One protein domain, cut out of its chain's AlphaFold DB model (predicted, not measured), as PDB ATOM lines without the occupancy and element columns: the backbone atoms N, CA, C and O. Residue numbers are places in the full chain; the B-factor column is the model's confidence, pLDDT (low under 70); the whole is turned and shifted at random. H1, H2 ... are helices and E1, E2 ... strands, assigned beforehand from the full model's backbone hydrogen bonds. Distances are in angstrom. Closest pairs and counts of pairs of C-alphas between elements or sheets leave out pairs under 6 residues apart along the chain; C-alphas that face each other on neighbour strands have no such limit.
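Overview. This is residues 2 to 69 of the 97 residues of an uncharacterized protein of Streptomyces griseofuscus (UniProt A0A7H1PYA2). With little regular structure, the model is a body of looping chain, and one helix, H2, sticks out from it as an arm. The body holds the short strand E1 and the short helix H1. The 68 printed residues run E1, H1, H2; named elements hold only 18, mostly helix. The whole is loose, with a radius of gyration of the C-alphas of 13.9 A, and spans 47 by 31 by 15 A, only just flat.

Along the chain. After residues 2 to 18 with no named element, E1 covers residues 19 to 21, beginning at C-alpha 19 (44.338, 33.588, -2.669). H1 covers residues 45 to 48. H2, residues 59 to 69, is 15.4 A long and ends at C-alpha 69 (19.355, 23.332, -23.745).

Arrangement. E1 pairs with no named strand. E1, H1 and H2 are apart from each other, and H2 stands free. In H2 every O i to N i+4 pair is within hydrogen-bond range; H1 is too short for such a pair.

Size, cuts and confidence. The C-alphas farthest apart, of Asp 24 and Ala 69, are 47.5 A apart. The printed part has no cut. E1 to H1 is a long link of 23 residues. Residues 2 to 3 and 30 to 32 have pLDDT under 70.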
ATOM      1  N   LEU A   2      51.120  43.937 -13.018       63.56
ATOM      2  CA  LEU A   2      50.908  44.381 -11.635       63.56
ATOM      3  C   LEU A   2      49.751  43.594 -11.022       63.56
ATOM      4  O   LEU A   2      48.724  43.389 -11.674       63.56
ATOM      5  N   GLU A   3      49.926  43.143  -9.785       68.69
ATOM      6  CA  GLU A   3      48.841  42.533  -9.028       68.69
ATOM      7  C   GLU A   3      47.793  43.602  -8.689       68.69
ATOM      8  O   GLU A   3      48.169  44.739  -8.399       68.69
ATOM      9  N   PRO A   4      46.488  43.283  -8.756       78.38
ATOM     10  CA  PRO A   4      45.450  44.235  -8.385       78.38
ATOM     11  C   PRO A   4      45.644  44.695  -6.938       78.38
ATOM     12  O   PRO A   4      45.724  43.864  -6.030       78.38
ATOM     13  N   ASP A   5      45.652  46.009  -6.708       82.38
ATOM     14  CA  ASP A   5      45.610  46.590  -5.358       82.38
ATOM     15  C   ASP A   5      44.180  46.560  -4.789       82.38
ATOM     16  O   ASP A   5      43.622  47.538  -4.304       82.38
ATOM     17  N   LEU A   6      43.534  45.405  -4.940       85.75
ATOM     18  CA  LEU A   6      42.209  45.109  -4.432       85.75
ATOM     19  C   LEU A   6      42.314  43.853  -3.575       85.75
ATOM     20  O   LEU A   6      42.939  42.863  -3.962       85.75
ATOM     21  N   ARG A   7      41.683  43.899  -2.406       90.31
ATOM     22  CA  ARG A   7      41.591  42.773  -1.476       90.31
ATOM     23  C   ARG A   7      40.120  42.475  -1.195       90.31
ATOM     24  O   ARG A   7      39.639  42.967  -0.182       90.31
ATOM     25  N   PRO A   8      39.359  41.805  -2.075       91.56
ATOM     26  CA  PRO A   8      37.945  41.509  -1.818       91.56
ATOM     27  C   PRO A   8      37.765  40.497  -0.675       91.56
ATOM     28  O   PRO A   8      38.738  39.886  -0.217       91.56
ATOM     29  N   LEU A   9      36.521  40.310  -0.223       92.38
ATOM     30  CA  LEU A   9      36.178  39.245   0.718       92.38
ATOM     31  C   LEU A   9      36.265  37.887   0.008       92.38
ATOM     32  O   LEU A   9      35.787  37.707  -1.111       92.38
ATOM     33  N   ALA A  10      36.870  36.901   0.667       91.25
ATOM     34  CA  ALA A  10      37.182  35.605   0.072       91.25
ATOM     35  C   ALA A  10      35.936  34.786  -0.309       91.25
ATOM     36  O   ALA A  10      36.017  33.899  -1.164       91.25
ATOM     37  N   HIS A  11      34.789  35.055   0.319       90.00
ATOM     38  CA  HIS A  11      33.524  34.392  -0.001       90.00
ATOM     39  C   HIS A  11      32.847  34.953  -1.265       90.00
ATOM     40  O   HIS A  11      32.005  34.272  -1.841       90.00
ATOM     41  N   GLU A  12      33.226  36.153  -1.717       90.25
ATOM     42  CA  GLU A  12      32.705  36.775  -2.945       90.25
ATOM     43  C   GLU A  12      33.492  36.342  -4.190       90.25
ATOM     44  O   GLU A  12      33.025  36.475  -5.320       90.25
ATOM     45  N   VAL A  13      34.700  35.811  -3.990       90.31
ATOM     46  CA  VAL A  13      35.589  35.384  -5.070       90.31
ATOM     47  C   VAL A  13      35.430  33.882  -5.328       90.31
ATOM     48  O   VAL A  13      35.460  33.088  -4.380       90.31
ATOM     49  N   PRO A  14      35.325  33.446  -6.600       89.38
ATOM     50  CA  PRO A  14      35.281  32.028  -6.940       89.38
ATOM     51  C   PRO A  14      36.464  31.244  -6.354       89.38
ATOM     52  O   PRO A  14      37.605  31.707  -6.362       89.38
ATOM     53  N   ALA A  15      36.207  30.022  -5.878       86.94
ATOM     54  CA  ALA A  15      37.169  29.249  -5.085       86.94
ATOM     55  C   ALA A  15      38.526  29.013  -5.778       86.94
ATOM     56  O   ALA A  15      39.560  29.067  -5.120       86.94
ATOM     57  N   GLY A  16      38.539  28.812  -7.100       86.12
ATOM     58  CA  GLY A  16      39.771  28.633  -7.882       86.12
ATOM     59  C   GLY A  16      40.587  29.911  -8.106       86.12
ATOM     60  O   GLY A  16      41.683  29.842  -8.652       86.12
ATOM     61  N   HIS A  17      40.067  31.070  -7.697       88.44
ATOM     62  CA  HIS A  17      40.640  32.383  -7.991       88.44
ATOM     63  C   HIS A  17      40.925  33.233  -6.746       88.44
ATOM     64  O   HIS A  17      41.383  34.369  -6.872       88.44
ATOM     65  N   ARG A  18      40.651  32.704  -5.548       88.81
ATOM     66  CA  ARG A  18      40.894  33.393  -4.276       88.81
ATOM     67  C   ARG A  18      42.175  32.896  -3.626       88.81
ATOM     68  O   ARG A  18      42.358  31.702  -3.395       88.81
ATOM     69  N   TRP A  19      43.056  33.830  -3.319       89.19
ATOM     70  CA  TRP A  19      44.338  33.588  -2.669       89.19
ATOM     71  C   TRP A  19      44.289  34.224  -1.282       89.19
ATOM     72  O   TRP A  19      44.494  35.427  -1.144       89.19
ATOM     73  N   ILE A  20      43.903  33.445  -0.274       87.69
ATOM     74  CA  ILE A  20      43.545  33.951   1.058       87.69
ATOM     75  C   ILE A  20      44.811  34.327   1.810       87.69
ATOM     76  O   ILE A  20      45.682  33.478   2.001       87.69
ATOM     77  N   GLU A  21      44.898  35.588   2.228       85.25
ATOM     78  CA  GLU A  21      46.029  36.092   3.004       85.25
ATOM     79  C   GLU A  21      45.863  35.675   4.470       85.25
ATOM     80  O   GLU A  21      44.837  35.928   5.105       85.25
ATOM     81  N   LEU A  22      46.877  34.996   4.998       82.44
ATOM     82  CA  LEU A  22      46.995  34.646   6.406       82.44
ATOM     83  C   LEU A  22      47.666  35.794   7.173       82.44
ATOM     84  O   LEU A  22      48.334  36.652   6.595       82.44
ATOM     85  N   SER A  23      47.511  35.800   8.496       78.38
ATOM     86  CA  SER A  23      48.077  36.832   9.378       78.38
ATOM     87  C   SER A  23      49.609  36.909   9.343       78.38
ATOM     88  O   SER A  23      50.172  37.942   9.693       78.38
ATOM     89  N   ASP A  24      50.283  35.847   8.901       81.19
ATOM     90  CA  ASP A  24      51.737  35.770   8.716       81.19
ATOM     91  C   ASP A  24      52.197  36.193   7.304       81.19
ATOM     92  O   ASP A  24      53.366  36.027   6.952       81.19
ATOM     93  N   GLY A  25      51.288  36.720   6.477       75.06
ATOM     94  CA  GLY A  25      51.563  37.133   5.099       75.06
ATOM     95  C   GLY A  25      51.673  35.974   4.105       75.06
ATOM     96  O   GLY A  25      51.926  36.211   2.920       75.06
ATOM     97  N   ARG A  26      51.476  34.722   4.540       81.19
ATOM     98  CA  ARG A  26      51.368  33.578   3.630       81.19
ATOM     99  C   ARG A  26      50.009  33.559   2.948       81.19
ATOM    100  O   ARG A  26      49.054  34.199   3.379       81.19
ATOM    101  N   VAL A  27      49.925  32.787   1.872       79.56
ATOM    102  CA  VAL A  27      48.710  32.649   1.075       79.56
ATOM    103  C   VAL A  27      48.267  31.192   1.067       79.56
ATOM    104  O   VAL A  27      49.095  30.299   0.887       79.56
ATOM    105  N   THR A  28      46.968  30.949   1.237       80.81
ATOM    106  CA  THR A  28      46.361  29.616   1.113       80.81
ATOM    107  C   THR A  28      45.192  29.612   0.127       80.81
ATOM    108  O   THR A  28      44.566  30.643  -0.129       80.81
ATOM    109  N   VAL A  29      44.888  28.442  -0.439       79.06
ATOM    110  CA  VAL A  29      43.764  28.231  -1.360       79.06
ATOM    111  C   VAL A  29      42.855  27.154  -0.778       79.06
ATOM    112  O   VAL A  29      43.181  25.968  -0.797       79.06
ATOM    113  N   TYR A  30      41.684  27.549  -0.277       69.81
ATOM    114  CA  TYR A  30      40.642  26.591   0.097       69.81
ATOM    115  C   TYR A  30      39.813  26.236  -1.138       69.81
ATOM    116  O   TYR A  30      38.880  26.960  -1.498       69.81
ATOM    117  N   GLY A  31      40.157  25.122  -1.789       68.50
ATOM    118  CA  GLY A  31      39.456  24.652  -2.989       68.50
ATOM    119  C   GLY A  31      38.032  24.140  -2.731       68.50
ATOM    120  O   GLY A  31      37.214  24.157  -3.643       68.50
ATOM    121  N   VAL A  32      37.726  23.703  -1.503       68.75
ATOM    122  CA  VAL A  32      36.445  23.036  -1.178       68.75
ATOM    123  C   VAL A  32      35.815  23.524   0.131       68.75
ATOM    124  O   VAL A  32      34.599  23.495   0.276       68.75
ATOM    125  N   CYS A  33      36.623  24.008   1.081       76.25
ATOM    126  CA  CYS A  33      36.124  24.562   2.340       76.25
ATOM    127  C   CYS A  33      35.692  26.029   2.141       76.25
ATOM    128  O   CYS A  33      36.430  26.785   1.493       76.25
ATOM    129  N   PRO A  34      34.526  26.462   2.659       78.69
ATOM    130  CA  PRO A  34      34.189  27.878   2.686       78.69
ATOM    131  C   PRO A  34      35.226  28.644   3.531       78.69
ATOM    132  O   PRO A  34      35.647  28.152   4.577       78.69
ATOM    133  N   PRO A  35      35.673  29.823   3.072       84.25
ATOM    134  CA  PRO A  35      36.573  30.668   3.834       84.25
ATOM    135  C   PRO A  35      35.799  31.310   4.984       84.25
ATOM    136  O   PRO A  35      34.565  31.356   4.968       84.25
ATOM    137  N   ASP A  36      36.528  31.857   5.950       86.75
ATOM    138  CA  ASP A  36      35.905  32.714   6.952       86.75
ATOM    139  C   ASP A  36      35.238  33.929   6.261       86.75
ATOM    140  O   ASP A  36      35.811  34.479   5.309       86.75
ATOM    141  N   PRO A  37      34.041  34.369   6.697       85.31
ATOM    142  CA  PRO A  37      33.310  35.454   6.044       85.31
ATOM    143  C   PRO A  37      34.091  36.768   5.945       85.31
ATOM    144  O   PRO A  37      33.845  37.541   5.021       85.31
ATOM    145  N   PHE A  38      35.035  37.019   6.855       89.62
ATOM    146  CA  PHE A  38      35.810  38.257   6.924       89.62
ATOM    147  C   PHE A  38      37.216  38.127   6.332       89.62
ATOM    148  O   PHE A  38      37.928  39.129   6.216       89.62
ATOM    149  N   GLN A  39      37.630  36.921   5.930       90.06
ATOM    150  CA  GLN A  39      38.917  36.720   5.269       90.06
ATOM    151  C   GLN A  39      38.976  37.497   3.957       90.06
ATOM    152  O   GLN A  39      38.059  37.447   3.136       90.06
ATOM    153  N   ARG A  40      40.094  38.192   3.745       90.81
ATOM    154  CA  ARG A  40      40.392  38.878   2.489       90.81
ATOM    155  C   ARG A  40      41.334  38.031   1.646       90.81
ATOM    156  O   ARG A  40      42.098  37.214   2.164       90.81
ATOM    157  N   CYS A  41      41.270  38.215   0.336       90.50
ATOM    158  CA  CYS A  41      42.131  37.488  -0.585       90.50
ATOM    159  C   CYS A  41      42.732  38.392  -1.654       90.50
ATOM    160  O   CYS A  41      42.227  39.473  -1.946       90.50
ATOM    161  N   ARG A  42      43.791  37.901  -2.286       90.94
ATOM    162  CA  ARG A  42      44.302  38.412  -3.556       90.94
ATOM    163  C   ARG A  42      43.549  37.737  -4.699       90.94
ATOM    164  O   ARG A  42      43.054  36.618  -4.547       90.94
ATOM    165  N   ILE A  43      43.484  38.423  -5.833       90.00
ATOM    166  CA  ILE A  43      42.896  37.907  -7.069       90.00
ATOM    167  C   ILE A  43      43.865  38.105  -8.229       90.00
ATOM    168  O   ILE A  43      44.697  39.011  -8.230       90.00
ATOM    169  N   GLU A  44      43.741  37.263  -9.245       89.25
ATOM    170  CA  GLU A  44      44.563  37.357 -10.445       89.25
ATOM    171  C   GLU A  44      44.224  38.626 -11.243       89.25
ATOM    172  O   GLU A  44      43.055  38.973 -11.426       89.25
ATOM    173  N   HIS A  45      45.238  39.277 -11.828       88.19
ATOM    174  CA  HIS A  45      45.046  40.467 -12.670       88.19
ATOM    175  C   HIS A  45      44.029  40.254 -13.803       88.19
ATOM    176  O   HIS A  45      43.291  41.172 -14.150       88.19
ATOM    177  N   ARG A  46      43.945  39.035 -14.359       89.25
ATOM    178  CA  ARG A  46      42.994  38.707 -15.433       89.25
ATOM    179  C   ARG A  46      41.525  38.919 -15.049       89.25
ATOM    180  O   ARG A  46      40.723  39.105 -15.950       89.25
ATOM    181  N   LEU A  47      41.188  38.880 -13.757       89.94
ATOM    182  CA  LEU A  47      39.821  39.096 -13.278       89.94
ATOM    183  C   LEU A  47      39.479  40.577 -13.101       89.94
ATOM    184  O   LEU A  47      38.318  40.948 -13.202       89.94
ATOM    185  N   ALA A  48      40.482  41.412 -12.829       89.88
ATOM    186  CA  ALA A  48      40.298  42.839 -12.564       89.88
ATOM    187  C   ALA A  48      40.592  43.730 -13.784       89.88
ATOM    188  O   ALA A  48      40.255  44.911 -13.783       89.88
ATOM    189  N   CYS A  49      41.268  43.203 -14.808       90.00
ATOM    190  CA  CYS A  49      41.686  43.980 -15.970       90.00
ATOM    191  C   CYS A  49      40.486  44.306 -16.879       90.00
ATOM    192  O   CYS A  49      39.941  43.384 -17.484       90.00
ATOM    193  N   PRO A  50      40.118  45.588 -17.074       89.62
ATOM    194  CA  PRO A  50      38.956  45.955 -17.892       89.62
ATOM    195  C   PRO A  50      39.146  45.628 -19.380       89.62
ATOM    196  O   PRO A  50      38.180  45.434 -20.108       89.62
ATOM    197  N   ASN A  51      40.400  45.533 -19.831       92.38
ATOM    198  CA  ASN A  51      40.751  45.217 -21.215       92.38
ATOM    199  C   ASN A  51      40.828  43.704 -21.485       92.38
ATOM    200  O   ASN A  51      41.299  43.296 -22.548       92.38
ATOM    201  N   ARG A  52      40.433  42.855 -20.528       89.88
ATOM    202  CA  ARG A  52      40.358  41.403 -20.718       89.88
ATOM    203  C   ARG A  52      38.947  40.900 -20.479       89.88
ATOM    204  O   ARG A  52      38.287  41.284 -19.522       89.88
ATOM    205  N   SER A  53      38.528  39.970 -21.329       92.88
ATOM    206  CA  SER A  53      37.325  39.184 -21.094       92.88
ATOM    207  C   SER A  53      37.494  38.358 -19.823       92.88
ATOM    208  O   SER A  53      38.545  37.743 -19.609       92.88
ATOM    209  N   LEU A  54      36.443  38.315 -19.007       91.38
ATOM    210  CA  LEU A  54      36.395  37.406 -17.873       91.38
ATOM    211  C   LEU A  54      36.449  35.955 -18.380       91.38
ATOM    212  O   LEU A  54      35.762  35.627 -19.353       91.38
ATOM    213  N   PRO A  55      37.268  35.085 -17.761       91.62
ATOM    214  CA  PRO A  55      37.224  33.660 -18.059       91.62
ATOM    215  C   PRO A  55      35.873  33.074 -17.630       91.62
ATOM    216  O   PRO A  55      35.160  33.671 -16.823       91.62
ATOM    217  N   ASP A  56      35.538  31.881 -18.124       92.94
ATOM    218  CA  ASP A  56      34.413  31.130 -17.569       92.94
ATOM    219  C   ASP A  56      34.737  30.716 -16.126       92.94
ATOM    220  O   ASP A  56      35.569  29.841 -15.880       92.94
ATOM    221  N   LEU A  57      34.102  31.395 -15.172       91.06
ATOM    222  CA  LEU A  57      34.305  31.188 -13.740       91.06
ATOM    223  C   LEU A  57      33.580  29.934 -13.222       91.06
ATOM    224  O   LEU A  57      33.872  29.482 -12.113       91.06
ATOM    225  N   TRP A  58      32.666  29.355 -14.011       91.56
ATOM    226  CA  TRP A  58      31.917  28.149 -13.652       91.56
ATOM    227  C   TRP A  58      31.750  27.196 -14.847       91.56
ATOM    228  O   TRP A  58      30.616  26.959 -15.276       91.56
ATOM    229  N   PRO A  59      32.834  26.546 -15.326       91.25
ATOM    230  CA  PRO A  59      32.768  25.647 -16.484       91.25
ATOM    231  C   PRO A  59      31.693  24.559 -16.360       91.25
ATOM    232  O   PRO A  59      30.927  24.312 -17.288       91.25
ATOM    233  N   TRP A  60      31.541  23.980 -15.164       90.94
ATOM    234  CA  TRP A  60      30.518  22.965 -14.891       90.94
ATOM    235  C   TRP A  60      29.081  23.476 -15.108       90.94
ATOM    236  O   TRP A  60      28.197  22.706 -15.490       90.94
ATOM    237  N   LEU A  61      28.821  24.762 -14.844       94.94
ATOM    238  CA  LEU A  61      27.502  25.365 -15.012       94.94
ATOM    239  C   LEU A  61      27.242  25.649 -16.488       94.94
ATOM    240  O   LEU A  61      26.137  25.392 -16.968       94.94
ATOM    241  N   THR A  62      28.251  26.127 -17.214       95.94
ATOM    242  CA  THR A  62      28.204  26.288 -18.672       95.94
ATOM    243  C   THR A  62      27.879  24.962 -19.359       95.94
ATOM    244  O   THR A  62      26.944  24.892 -20.169       95.94
ATOM    245  N   ASP A  63      28.557  23.884 -18.964       97.06
ATOM    246  CA  ASP A  63      28.298  22.534 -19.469       97.06
ATOM    247  C   ASP A  63      26.871  22.079 -19.147       97.06
ATOM    248  O   ASP A  63      26.138  21.617 -20.030       97.06
ATOM    249  N   ARG A  64      26.423  22.275 -17.900       97.62
ATOM    250  CA  ARG A  64      25.067  21.899 -17.475       97.62
ATOM    251  C   ARG A  64      23.988  22.661 -18.236       97.62
ATOM    252  O   ARG A  64      22.973  22.075 -18.610       97.62
ATOM    253  N   ARG A  65      24.179  23.959 -18.475       97.44
ATOM    254  CA  ARG A  65      23.236  24.776 -19.255       97.44
ATOM    255  C   ARG A  65      23.171  24.307 -20.703       97.44
ATOM    256  O   ARG A  65      22.074  24.223 -21.251       97.44
ATOM    257  N   SER A  66      24.312  23.950 -21.287       97.19
ATOM    258  CA  SER A  66      24.386  23.402 -22.645       97.19
ATOM    259  C   SER A  66      23.652  22.065 -22.755       97.19
ATOM    260  O   SER A  66      22.887  21.854 -23.693       97.19
ATOM    261  N   GLU A  67      23.823  21.171 -21.779       97.62
ATOM    262  CA  GLU A  67      23.069  19.915 -21.720       97.62
ATOM    263  C   GLU A  67      21.559  20.156 -21.579       97.62
ATOM    264  O   GLU A  67      20.764  19.568 -22.315       97.62
ATOM    265  N   ASN A  68      21.158  21.047 -20.673       97.44
ATOM    266  CA  ASN A  68      19.750  21.371 -20.458       97.44
ATOM    267  C   ASN A  68      19.101  21.981 -21.709       97.44
ATOM    268  O   ASN A  68      17.937  21.693 -21.983       97.44
ATOM    269  N   ALA A  69      19.838  22.785 -22.481       96.94
ATOM    270  CA  ALA A  69      19.355  23.332 -23.745       96.94
ATOM    271  C   ALA A  69      19.032  22.218 -24.752       96.94
ATOM    272  O   ALA A  69      17.919  22.189 -25.275       96.94
TER     273      ALA A  69